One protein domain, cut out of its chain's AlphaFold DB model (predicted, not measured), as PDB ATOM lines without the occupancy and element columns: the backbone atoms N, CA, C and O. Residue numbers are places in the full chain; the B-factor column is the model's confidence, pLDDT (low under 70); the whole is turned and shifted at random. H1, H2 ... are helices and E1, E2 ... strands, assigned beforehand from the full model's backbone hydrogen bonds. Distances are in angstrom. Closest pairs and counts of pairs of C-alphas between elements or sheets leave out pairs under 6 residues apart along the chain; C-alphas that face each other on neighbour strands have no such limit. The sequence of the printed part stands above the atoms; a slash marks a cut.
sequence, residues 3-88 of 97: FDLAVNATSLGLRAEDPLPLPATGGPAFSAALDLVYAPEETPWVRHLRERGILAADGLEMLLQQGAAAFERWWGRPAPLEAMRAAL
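What this domain is: This is residues 3 to 88 of the 97 residues of the protein "Shikimate dehydrogenase" of Gemmatimonadetes bacterium (UniProt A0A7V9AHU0). The model has two unequal lobes: a small, strongly twisted parallel sheet of three strands with the short helix H1 over one face, and an arm made by the long helix H2, which leads away from the sheet, and the short helix H3, which folds back toward the first half of H2. A long loop, residues 9 to 28, joins the first two strands and belongs to the sheet lobe. The printed part has 86 residues, with three named strands and three named helices in the order E1, E2, H1, E3, H2, H3; the sheet order is E1, E2, E3, and the class is mixed, helices and strands. The whole is loose, with a radius of gyration of the C-alphas of 15.0 A, and elongated, spanning 48 by 26 by 21 A.

Where its parts are: Strand E1, residues 3 to 8, begins with C-alpha 3 at (-69.527, 20.872, 53.423) and is 13.6 A long. Strand E2, residues 29 to 35, is 16.1 A long. Helix H1 holds residues 44 to 50 and strand E3 residues 55 to 57. Helix H2, residues 60 to 75, is the longest helix at 22.7 A, from C-alpha 60 at (-79.763, 13.453, 34.117) to C-alpha 75 at (-92.942, 28.475, 23.348). Helix H3 holds residues 81 to 86.

How they stand to each other: E1 and E2 are parallel neighbours at 30 degrees, with N 6 and O 32 at 2.9 A and N 34 and O 6 at 2.9 A, within hydrogen-bond range. E2 and E3 are parallel at 16 degrees, with N 33 and O 55 at 2.8 A. E1 and E3 are the edge strands. H1 is on the sheet at a height of 7.9 A and lies over E3; on the local plane its line stands at 22 degrees to that of E3, along the strands. The closest C-alphas of H1 and E3, those of Val 46 and Ala 56, are 5.4 A apart. E2, H1 and E3 form a strand-helix-strand unit, two parallel neighbour strands with a helix between, with a right-handed crossover. H2 is not on the sheet. H2 touches H3 with its residues 64 to 68 alone, the closest C-alphas being those of Leu 64 and Arg 85, 6.6 A; they run opposite ways at a steep tilt of 49 degrees. H1 is apart from H2 and H3. In H1, H2 and H3 every O i to N i+4 pair is within hydrogen-bond range.

The domain as a whole: The two C-alphas farthest apart, those of Gly 26 and Gly 76, are 47.9 A apart. The printed part has no cut. The link E1 to E2, 20 residues, is long; H1 to E3, E3 to H2 and H2 to H3 are tight. The mean pLDDT of the printed part is 94.4, and no printed residue is under 70.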
ATOM      1  N   PHE A   3     -68.446  20.320  54.229       95.38
ATOM      2  CA  PHE A   3     -69.527  20.872  53.423       95.38
ATOM      3  C   PHE A   3     -70.752  19.962  53.493       95.38
ATOM      4  O   PHE A   3     -70.638  18.775  53.791       95.38
ATOM      5  N   ASP A   4     -71.928  20.496  53.194       96.44
ATOM      6  CA  ASP A   4     -73.136  19.671  53.095       96.44
ATOM      7  C   ASP A   4     -73.252  19.020  51.711       96.44
ATOM      8  O   ASP A   4     -73.645  17.859  51.599       96.44
ATOM      9  N   LEU A   5     -72.842  19.743  50.663       96.50
ATOM     10  CA  LEU A   5     -72.973  19.341  49.266       96.50
ATOM     11  C   LEU A   5     -71.719  19.703  48.462       96.50
ATOM     12  O   LEU A   5     -71.246  20.836  48.521       96.50
ATOM     13  N   ALA A   6     -71.235  18.757  47.660       96.88
ATOM     14  CA  ALA A   6     -70.273  19.001  46.590       96.88
ATOM     15  C   ALA A   6     -70.980  18.993  45.226       96.88
ATOM     16  O   ALA A   6     -71.807  18.122  44.963       96.88
ATOM     17  N   VAL A   7     -70.643  19.928  44.334       97.38
ATOM     18  CA  VAL A   7     -71.198  19.963  42.970       97.38
ATOM     19  C   VAL A   7     -70.061  19.911  41.957       97.38
ATOM     20  O   VAL A   7     -69.234  20.821  41.917       97.38
ATOM     21  N   ASN A   8     -70.026  18.873  41.119       97.44
ATOM     22  CA  ASN A   8     -69.140  18.857  39.957       97.44
ATOM     23  C   ASN A   8     -69.809  19.605  38.805       97.44
ATOM     24  O   ASN A   8     -70.620  19.041  38.078       97.44
ATOM     25  N   ALA A   9     -69.446  20.874  38.643       96.94
ATOM     26  CA  ALA A   9     -69.833  21.702  37.501       96.94
ATOM     27  C   ALA A   9     -68.702  21.840  36.464       96.94
ATOM     28  O   ALA A   9     -68.709  22.762  35.647       96.94
ATOM     29  N   THR A  10     -67.696  20.963  36.526       96.75
ATOM     30  CA  THR A  10     -66.596  20.925  35.557       96.75
ATOM     31  C   THR A  10     -66.899  19.933  34.435       96.75
ATOM     32  O   THR A  10     -67.923  19.256  34.438       96.75
ATOM     33  N   SER A  11     -65.984  19.821  33.476       94.69
ATOM     34  CA  SER A  11     -66.032  18.793  32.436       94.69
ATOM     35  C   SER A  11     -65.444  17.441  32.866       94.69
ATOM     36  O   SER A  11     -65.404  16.532  32.042       94.69
ATOM     37  N   LEU A  12     -64.931  17.306  34.096       96.25
ATOM     38  CA  LEU A  12     -64.367  16.042  34.579       96.25
ATOM     39  C   LEU A  12     -65.467  14.985  34.690       96.25
ATOM     40  O   LEU A  12     -66.497  15.234  35.315       96.25
ATOM     41  N   GLY A  13     -65.225  13.817  34.098       92.19
ATOM     42  CA  GLY A  13     -66.180  12.711  34.028       92.19
ATOM     43  C   GLY A  13     -66.877  12.592  32.672       92.19
ATOM     44  O   GLY A  13     -67.628  11.641  32.467       92.19
ATOM     45  N   LEU A  14     -66.613  13.513  31.730       92.44
ATOM     46  CA  LEU A  14     -67.051  13.371  30.336       92.44
ATOM     47  C   LEU A  14     -66.276  12.272  29.599       92.44
ATOM     48  O   LEU A  14     -66.799  11.700  28.642       92.44
ATOM     49  N   ARG A  15     -65.037  11.985  30.017       91.31
ATOM     50  CA  ARG A  15     -64.244  10.850  29.531       91.31
ATOM     51  C   ARG A  15     -64.075   9.822  30.639       91.31
ATOM     52  O   ARG A  15     -63.974  10.180  31.811       91.31
ATOM     53  N   ALA A  16     -64.016   8.545  30.267       84.12
ATOM     54  CA  ALA A  16     -63.886   7.453  31.230       84.12
ATOM     55  C   ALA A  16     -62.553   7.505  32.001       84.12
ATOM     56  O   ALA A  16     -62.475   7.021  33.127       84.12
ATOM     57  N   GLU A  17     -61.524   8.107  31.403       90.44
ATOM     58  CA  GLU A  17     -60.175   8.233  31.956       90.44
ATOM     59  C   GLU A  17     -59.972   9.523  32.763       90.44
ATOM     60  O   GLU A  17     -58.894   9.722  33.331       90.44
ATOM     61  N   ASP A  18     -60.971  10.415  32.805       94.94
ATOM     62  CA  ASP A  18     -60.873  11.637  33.597       94.94
ATOM     63  C   ASP A  18     -60.714  11.284  35.089       94.94
ATOM     64  O   ASP A  18     -61.375  10.369  35.597       94.94
ATOM     65  N   PRO A  19     -59.865  12.013  35.834       95.44
ATOM     66  CA  PRO A  19     -59.775  11.824  37.272       95.44
ATOM     67  C   PRO A  19     -61.096  12.202  37.952       95.44
ATOM     68  O   PRO A  19     -61.872  13.023  37.456       95.44
ATOM     69  N   LEU A  20     -61.320  11.649  39.146       95.31
ATOM     70  CA  LEU A  20     -62.464  12.037  39.966       95.31
ATOM     71  C   LEU A  20     -62.377  13.532  40.335       95.31
ATOM     72  O   LEU A  20     -61.312  13.965  40.781       95.31
ATOM     73  N   PRO A  21     -63.483  14.298  40.243       95.44
ATOM     74  CA  PRO A  21     -63.510  15.710  40.628       95.44
ATOM     75  C   PRO A  21     -63.059  15.940  42.074       95.44
ATOM     76  O   PRO A  21     -62.293  16.858  42.355       95.44
ATOM     77  N   LEU A  22     -63.526  15.084  42.989       94.50
ATOM     78  CA  LEU A  22     -63.126  15.068  44.393       94.50
ATOM     79  C   LEU A  22     -63.099  13.630  44.926       94.50
ATOM     80  O   LEU A  22     -64.055  12.878  44.700       94.50
ATOM     81  N   PRO A  23     -62.059  13.229  45.676       89.31
ATOM     82  CA  PRO A  23     -62.047  11.929  46.320       89.31
ATOM     83  C   PRO A  23     -62.952  11.929  47.561       89.31
ATOM     84  O   PRO A  23     -63.020  12.902  48.307       89.31
ATOM     85  N   ALA A  24     -63.605  10.797  47.825       86.69
ATOM     86  CA  ALA A  24     -64.375  10.565  49.053       86.69
ATOM     87  C   ALA A  24     -63.527  10.600  50.344       86.69
ATOM     88  O   ALA A  24     -64.061  10.770  51.437       86.69
ATOM     89  N   THR A  25     -62.214  10.382  50.234       86.50
ATOM     90  CA  THR A  25     -61.261  10.359  51.351       86.50
ATOM     91  C   THR A  25     -60.016  11.167  50.995       86.50
ATOM     92  O   THR A  25     -59.653  11.282  49.829       86.50
ATOM     93  N   GLY A  26     -59.350  11.750  51.996       85.19
ATOM     94  CA  GLY A  26     -58.144  12.560  51.771       85.19
ATOM     95  C   GLY A  26     -58.400  13.960  51.194       85.19
ATOM     96  O   GLY A  26     -57.445  14.660  50.873       85.19
ATOM     97  N   GLY A  27     -59.666  14.379  51.091       84.56
ATOM     98  CA  GLY A  27     -60.096  15.724  50.698       84.56
ATOM     99  C   GLY A  27     -61.094  16.336  51.694       84.56
ATOM    100  O   GLY A  27     -61.262  15.815  52.803       84.56
ATOM    101  N   PRO A  28     -61.762  17.445  51.330       86.81
ATOM    102  CA  PRO A  28     -62.853  18.001  52.124       86.81
ATOM    103  C   PRO A  28     -63.984  16.987  52.317       86.81
ATOM    104  O   PRO A  28     -64.334  16.257  51.394       86.81
ATOM    105  N   ALA A  29     -64.574  16.958  53.510       91.38
ATOM    106  CA  ALA A  29     -65.695  16.068  53.796       91.38
ATOM    107  C   ALA A  29     -67.007  16.678  53.288       91.38
ATOM    108  O   ALA A  29     -67.239  17.870  53.490       91.38
ATOM    109  N   PHE A  30     -67.882  15.859  52.701       95.50
ATOM    110  CA  PHE A  30     -69.223  16.263  52.280       95.50
ATOM    111  C   PHE A  30     -70.254  15.155  52.503       95.50
ATOM    112  O   PHE A  30     -69.920  13.971  52.452       95.50
ATOM    113  N   SER A  31     -71.496  15.550  52.781       94.94
ATOM    114  CA  SER A  31     -72.602  14.621  53.064       94.94
ATOM    115  C   SER A  31     -73.327  14.161  51.797       94.94
ATOM    116  O   SER A  31     -73.878  13.060  51.769       94.94
ATOM    117  N   ALA A  32     -73.320  14.989  50.751       97.19
ATOM    118  CA  ALA A  32     -73.927  14.685  49.465       97.19
ATOM    119  C   ALA A  32     -73.113  15.232  48.285       97.19
ATOM    120  O   ALA A  32     -72.299  16.146  48.443       97.19
ATOM    121  N   ALA A  33     -73.370  14.704  47.089       97.31
ATOM    122  CA  ALA A  33     -72.799  15.199  45.845       97.31
ATOM    123  C   ALA A  33     -73.807  15.241  44.688       97.31
ATOM    124  O   ALA A  33     -74.671  14.372  44.561       97.31
ATOM    125  N   LEU A  34     -73.652  16.233  43.814       97.25
ATOM    126  CA  LEU A  34     -74.336  16.322  42.529       97.25
ATOM    127  C   LEU A  34     -73.298  16.446  41.414       97.25
ATOM    128  O   LEU A  34     -72.511  17.391  41.391       97.25
ATOM    129  N   ASP A  35     -73.312  15.508  40.481       97.19
ATOM    130  CA  ASP A  35     -72.521  15.585  39.260       97.19
ATOM    131  C   ASP A  35     -73.363  16.211  38.149       97.19
ATOM    132  O   ASP A  35     -74.464  15.735  37.896       97.19
ATOM    133  N   LEU A  36     -72.899  17.280  37.493       96.31
ATOM    134  CA  LEU A  36     -73.623  17.842  36.346       96.31
ATOM    135  C   LEU A  36     -73.405  17.018  35.071       96.31
ATOM    136  O   LEU A  36     -74.192  17.132  34.127       96.31
ATOM    137  N   VAL A  37     -72.378  16.164  35.052       95.12
ATOM    138  CA  VAL A  37     -72.233  15.130  34.029       95.12
ATOM    139  C   VAL A  37     -73.352  14.099  34.196       95.12
ATOM    140  O   VAL A  37     -73.753  13.745  35.306       95.12
ATOM    141  N   TYR A  38     -73.870  13.606  33.076       90.56
ATOM    142  CA  TYR A  38     -74.864  12.539  33.036       90.56
ATOM    143  C   TYR A  38     -74.359  11.379  32.180       90.56
ATOM    144  O   TYR A  38     -73.670  11.578  31.180       90.56
ATOM    145  N   ALA A  39     -74.729  10.162  32.563       85.06
ATOM    146  CA  ALA A  39     -74.414   8.939  31.836       85.06
ATOM    147  C   ALA A  39     -75.650   8.019  31.811       85.06
ATOM    148  O   ALA A  39     -76.498   8.138  32.694       85.06
ATOM    149  N   PRO A  40     -75.779   7.103  30.829       79.38
ATOM    150  CA  PRO A  40     -76.899   6.153  30.777       79.38
ATOM    151  C   PRO A  40     -77.008   5.253  32.019       79.38
ATOM    152  O   PRO A  40     -78.103   4.913  32.464       79.38
ATOM    153  N   GLU A  41     -75.865   4.869  32.584       84.00
ATOM    154  CA  GLU A  41     -75.810   4.129  33.842       84.00
ATOM    155  C   GLU A  41     -75.608   5.089  35.017       84.00
ATOM    156  O   GLU A  41     -76.564   5.492  35.673       84.00
ATOM    157  N   GLU A  42     -74.353   5.444  35.284       88.38
ATOM    158  CA  GLU A  42     -73.926   6.272  36.404       88.38
ATOM    159  C   GLU A  42     -72.538   6.840  36.088       88.38
ATOM    160  O   GLU A  42     -71.727   6.162  35.449       88.38
ATOM    161  N   THR A  43     -72.242   8.071  36.518       92.81
ATOM    162  CA  THR A  43     -70.895   8.632  36.326       92.81
ATOM    163  C   THR A  43     -69.890   7.940  37.258       92.81
ATOM    164  O   THR A  43     -70.260   7.520  38.362       92.81
ATOM    165  N   PRO A  44     -68.599   7.838  36.880       94.00
ATOM    166  CA  PRO A  44     -67.577   7.249  37.749       94.00
ATOM    167  C   PRO A  44     -67.510   7.893  39.143       94.00
ATOM    168  O   PRO A  44     -67.258   7.203  40.131       94.00
ATOM    169  N   TRP A  45     -67.779   9.198  39.242       96.06
ATOM    170  CA  TRP A  45     -67.775   9.912  40.515       96.06
ATOM    171  C   TRP A  45     -68.976   9.555  41.391       96.06
ATOM    172  O   TRP A  45     -68.790   9.218  42.559       96.06
ATOM    173  N   VAL A  46     -70.190   9.539  40.832       95.44
ATOM    174  CA  VAL A  46     -71.394   9.128  41.571       95.44
ATOM    175  C   VAL A  46     -71.254   7.688  42.074       95.44
ATOM    176  O   VAL A  46     -71.536   7.431  43.247       95.44
ATOM    177  N   ARG A  47     -70.723   6.780  41.241       94.19
ATOM    178  CA  ARG A  47     -70.423   5.393  41.629       94.19
ATOM    179  C   ARG A  47     -69.459   5.320  42.805       94.19
ATOM    180  O   ARG A  47     -69.778   4.728  43.835       94.19
ATOM    181  N   HIS A  48     -68.310   5.985  42.680       94.69
ATOM    182  CA  HIS A  48     -67.268   6.016  43.711       94.69
ATOM    183  C   HIS A  48     -67.793   6.502  45.069       94.69
ATOM    184  O   HIS A  48     -67.386   5.994  46.118       94.69
ATOM    185  N   LEU A  49     -68.692   7.488  45.062       96.06
ATOM    186  CA  LEU A  49     -69.300   8.047  46.268       96.06
ATOM    187  C   LEU A  49     -70.351   7.115  46.881       96.06
ATOM    188  O   LEU A  49     -70.316   6.875  48.091       96.06
ATOM    189  N   ARG A  50     -71.239   6.538  46.062       95.38
ATOM    190  CA  ARG A  50     -72.277   5.601  46.526       95.38
ATOM    191  C   ARG A  50     -71.689   4.328  47.126       95.38
ATOM    192  O   ARG A  50     -72.157   3.891  48.173       95.38
ATOM    193  N   GLU A  51     -70.614   3.793  46.545       95.31
ATOM    194  CA  GLU A  51     -69.858   2.656  47.101       95.31
ATOM    195  C   GLU A  51     -69.326   2.916  48.522       95.31
ATOM    196  O   GLU A  51     -69.022   1.982  49.260       95.31
ATOM    197  N   ARG A  52     -69.220   4.188  48.924       94.75
ATOM    198  CA  ARG A  52     -68.744   4.630  50.244       94.75
ATOM    199  C   ARG A  52     -69.866   5.166  51.134       94.75
ATOM    200  O   ARG A  52     -69.589   5.745  52.180       94.75
ATOM    201  N   GLY A  53     -71.123   4.975  50.731       95.12
ATOM    202  CA  GLY A  53     -72.298   5.398  51.491       95.12
ATOM    203  C   GLY A  53     -72.585   6.900  51.438       95.12
ATOM    204  O   GLY A  53     -73.375   7.387  52.243       95.12
ATOM    205  N   ILE A  54     -71.969   7.642  50.512       96.12
ATOM    206  CA  ILE A  54     -72.245   9.069  50.317       96.12
ATOM    207  C   ILE A  54     -73.424   9.214  49.352       96.12
ATOM    208  O   ILE A  54     -73.457   8.588  48.288       96.12
ATOM    209  N   LEU A  55     -74.395  10.059  49.711       97.00
ATOM    210  CA  LEU A  55     -75.529  10.369  48.845       97.00
ATOM    211  C   LEU A  55     -75.025  11.080  47.586       97.00
ATOM    212  O   LEU A  55     -74.429  12.147  47.675       97.00
ATOM    213  N   ALA A  56     -75.280  10.520  46.408       96.31
ATOM    214  CA  ALA A  56     -74.855  11.139  45.157       96.31
ATOM    215  C   ALA A  56     -75.900  10.976  44.052       96.31
ATOM    216  O   ALA A  56     -76.610   9.965  44.011       96.31
ATOM    217  N   ALA A  57     -75.985  11.962  43.161       94.44
ATOM    218  CA  ALA A  57     -76.836  11.959  41.973       94.44
ATOM    219  C   ALA A  57     -76.090  12.529  40.757       94.44
ATOM    220  O   ALA A  57     -75.168  13.328  40.910       94.44
ATOM    221  N   ASP A  58     -76.506  12.109  39.564       93.31
ATOM    222  CA  ASP A  58     -75.981  12.576  38.280       93.31
ATOM    223  C   ASP A  58     -76.828  13.704  37.671       93.31
ATOM    224  O   ASP A  58     -77.902  14.067  38.167       93.31
ATOM    225  N   GLY A  59     -76.355  14.232  36.543       94.06
ATOM    226  CA  GLY A  59     -76.936  15.390  35.882       94.06
ATOM    227  C   GLY A  59     -78.183  15.083  35.057       94.06
ATOM    228  O   GLY A  59     -78.698  15.984  34.404       94.06
ATOM    229  N   LEU A  60     -78.687  13.842  35.039       92.62
ATOM    230  CA  LEU A  60     -79.763  13.453  34.117       92.62
ATOM    231  C   LEU A  60     -81.093  14.149  34.451       92.62
ATOM    232  O   LEU A  60     -81.804  14.594  33.554       92.62
ATOM    233  N   GLU A  61     -81.420  14.298  35.740       91.81
ATOM    234  CA  GLU A  61     -82.601  15.083  36.135       91.81
ATOM    235  C   GLU A  61     -82.372  16.578  35.869       91.81
ATOM    236  O   GLU A  61     -83.283  17.260  35.406       91.81
ATOM    237  N   MET A  62     -81.148  17.088  36.061       94.81
ATOM    238  CA  MET A  62     -80.826  18.467  35.683       94.81
ATOM    239  C   MET A  62     -81.035  18.687  34.179       94.81
ATOM    240  O   MET A  62     -81.646  19.686  33.807       94.81
ATOM    241  N   LEU A  63     -80.595  17.752  33.325       95.12
ATOM    242  CA  LEU A  63     -80.785  17.786  31.872       95.12
ATOM    243  C   LEU A  63     -82.273  17.873  31.496       95.12
ATOM    244  O   LEU A  63     -82.631  18.643  30.604       95.12
ATOM    245  N   LEU A  64     -83.140  17.130  32.188       95.94
ATOM    246  CA  LEU A  64     -84.586  17.211  31.985       95.94
ATOM    247  C   LEU A  64     -85.122  18.604  32.327       95.94
ATOM    248  O   LEU A  64     -85.790  19.237  31.510       95.94
ATOM    249  N   GLN A  65     -84.812  19.078  33.535       97.31
ATOM    250  CA  GLN A  65     -85.377  20.310  34.081       97.31
ATOM    251  C   GLN A  65     -84.883  21.550  33.327       97.31
ATOM    252  O   GLN A  65     -85.671  22.448  33.034       97.31
ATOM    253  N   GLN A  66     -83.606  21.589  32.929       97.69
ATOM    254  CA  GLN A  66     -83.088  22.689  32.107       97.69
ATOM    255  C   GLN A  66     -83.745  22.719  30.720       97.69
ATOM    256  O   GLN A  66     -84.077  23.792  30.220       97.69
ATOM    257  N   GLY A  67     -84.010  21.546  30.133       97.75
ATOM    258  CA  GLY A  67     -84.685  21.442  28.844       97.75
ATOM    259  C   GLY A  67     -86.135  21.906  28.940       97.75
ATOM    260  O   GLY A  67     -86.613  22.621  28.062       97.75
ATOM    261  N   ALA A  68     -86.823  21.542  30.024       98.44
ATOM    262  CA  ALA A  68     -88.185  21.981  30.297       98.44
ATOM    263  C   ALA A  68     -88.253  23.506  30.451       98.44
ATOM    264  O   ALA A  68     -89.049  24.161  29.778       98.44
ATOM    265  N   ALA A  69     -87.345  24.089  31.239       98.50
ATOM    266  CA  ALA A  69     -87.253  25.536  31.402       98.50
ATOM    267  C   ALA A  69     -86.966  26.261  30.074       98.50
ATOM    268  O   ALA A  69     -87.530  27.324  29.812       98.50
ATOM    269  N   ALA A  70     -86.106  25.702  29.215       98.62
ATOM    270  CA  ALA A  70     -85.847  26.252  27.884       98.62
ATOM    271  C   ALA A  70     -87.093  26.183  26.984       98.62
ATOM    272  O   ALA A  70     -87.449  27.180  26.358       98.62
ATOM    273  N   PHE A  71     -87.792  25.045  26.970       98.62
ATOM    274  CA  PHE A  71     -89.027  24.863  26.209       98.62
ATOM    275  C   PHE A  71     -90.092  25.898  26.598       98.62
ATOM    276  O   PHE A  71     -90.671  26.556  25.732       98.62
ATOM    277  N   GLU A  72     -90.321  26.095  27.896       98.56
ATOM    278  CA  GLU A  72     -91.307  27.064  28.383       98.56
ATOM    279  C   GLU A  72     -90.966  28.494  27.961       98.56
ATOM    280  O   GLU A  72     -91.853  29.251  27.569       98.56
ATOM    281  N   ARG A  73     -89.675  28.852  27.958       98.56
ATOM    282  CA  ARG A  73     -89.203  30.167  27.496       98.56
ATOM    283  C   ARG A  73     -89.390  30.368  25.997       98.56
ATOM    284  O   ARG A  73     -89.724  31.470  25.577       98.56
ATOM    285  N   TRP A  74     -89.156  29.336  25.191       98.50
ATOM    286  CA  TRP A  74     -89.252  29.440  23.733       98.50
ATOM    287  C   TRP A  74     -90.693  29.452  23.231       98.50
ATOM    288  O   TRP A  74     -91.005  30.193  22.302       98.50
ATOM    289  N   TRP A  75     -91.571  28.650  23.836       97.94
ATOM    290  CA  TRP A  75     -92.942  28.475  23.348       97.94
ATOM    291  C   TRP A  75     -94.014  29.129  24.215       97.94
ATOM    292  O   TRP A  75     -95.179  29.127  23.818       97.94
ATOM    293  N   GLY A  76     -93.662  29.676  25.382       98.19
ATOM    294  CA  GLY A  76     -94.615  30.347  26.270       98.19
ATOM    295  C   GLY A  76     -95.728  29.427  26.781       98.19
ATOM    296  O   GLY A  76     -96.822  29.896  27.086       98.19
ATOM    297  N   ARG A  77     -95.484  28.112  26.830       98.12
ATOM    298  CA  ARG A  77     -96.449  27.096  27.272       98.12
ATOM    299  C   ARG A  77     -95.752  26.020  28.109       98.12
ATOM    300  O   ARG A  77     -94.557  25.821  27.894       98.12
ATOM    301  N   PRO A  78     -96.480  25.295  28.980       98.50
ATOM    302  CA  PRO A  78     -95.895  24.273  29.845       98.50
ATOM    303  C   PRO A  78     -95.091  23.224  29.074       98.50
ATOM    304  O   PRO A  78     -95.518  22.768  28.005       98.50
ATOM    305  N   ALA A  79     -93.945  22.825  29.627       98.50
ATOM    306  CA  ALA A  79     -93.141  21.758  29.048       98.50
ATOM    307  C   ALA A  79     -93.858  20.399  29.147       98.50
ATOM    308  O   ALA A  79     -94.398  20.060  30.203       98.50
ATOM    309  N   PRO A  80     -93.835  19.568  28.088       98.00
ATOM    310  CA  PRO A  80     -94.383  18.217  28.132       98.00
ATOM    311  C   PRO A  80     -93.421  17.276  28.880       98.00
ATOM    312  O   PRO A  80     -92.771  16.425  28.274       98.00
ATOM    313  N   LEU A  81     -93.311  17.442  30.204       97.31
ATOM    314  CA  LEU A  81     -92.312  16.772  31.049       97.31
ATOM    315  C   LEU A  81     -92.311  15.248  30.919       97.31
ATOM    316  O   LEU A  81     -91.242  14.644  30.912       97.31
ATOM    317  N   GLU A  82     -93.479  14.621  30.789       96.69
ATOM    318  CA  GLU A  82     -93.576  13.168  30.615       96.69
ATOM    319  C   GLU A  82     -92.939  12.709  29.302       96.69
ATOM    320  O   GLU A  82     -92.132  11.781  29.298       96.69
ATOM    321  N   ALA A  83     -93.233  13.402  28.198       97.38
ATOM    322  CA  ALA A  83     -92.644  13.100  26.896       97.38
ATOM    323  C   ALA A  83     -91.129  13.353  26.894       97.38
ATOM    324  O   ALA A  83     -90.366  12.552  26.361       97.38
ATOM    325  N   MET A  84     -90.683  14.436  27.535       97.19
ATOM    326  CA  MET A  84     -89.258  14.740  27.678       97.19
ATOM    327  C   MET A  84     -88.537  13.681  28.517       97.19
ATOM    328  O   MET A  84     -87.453  13.245  28.142       97.19
ATOM    329  N   ARG A  85     -89.147  13.221  29.618       94.75
ATOM    330  CA  ARG A  85     -88.603  12.153  30.465       94.75
ATOM    331  C   ARG A  85     -88.534  10.824  29.713       94.75
ATOM    332  O   ARG A  85     -87.532  10.130  29.832       94.75
ATOM    333  N   ALA A  86     -89.551  10.493  28.918       94.19
ATOM    334  CA  ALA A  86     -89.578   9.283  28.094       94.19
ATOM    335  C   ALA A  86     -88.515   9.273  26.978       94.19
ATOM    336  O   ALA A  86     -88.138   8.205  26.508       94.19
ATOM    337  N   ALA A  87     -88.027  10.447  26.565       93.50
ATOM    338  CA  ALA A  87     -86.971  10.581  25.562       93.50
ATOM    339  C   ALA A  87     -85.547  10.454  26.137       93.50
ATOM    340  O   ALA A  87     -84.585  10.387  25.370       93.50
ATOM    341  N   LEU A  88     -85.387  10.448  27.464       91.12
ATOM    342  CA  LEU A  88     -84.083  10.272  28.104       91.12
ATOM    343  C   LEU A  88     -83.627   8.809  28.051       91.12
ATOM    344  O   LEU A  88     -84.462   7.902  28.045       91.12
TER     345      LEU A  88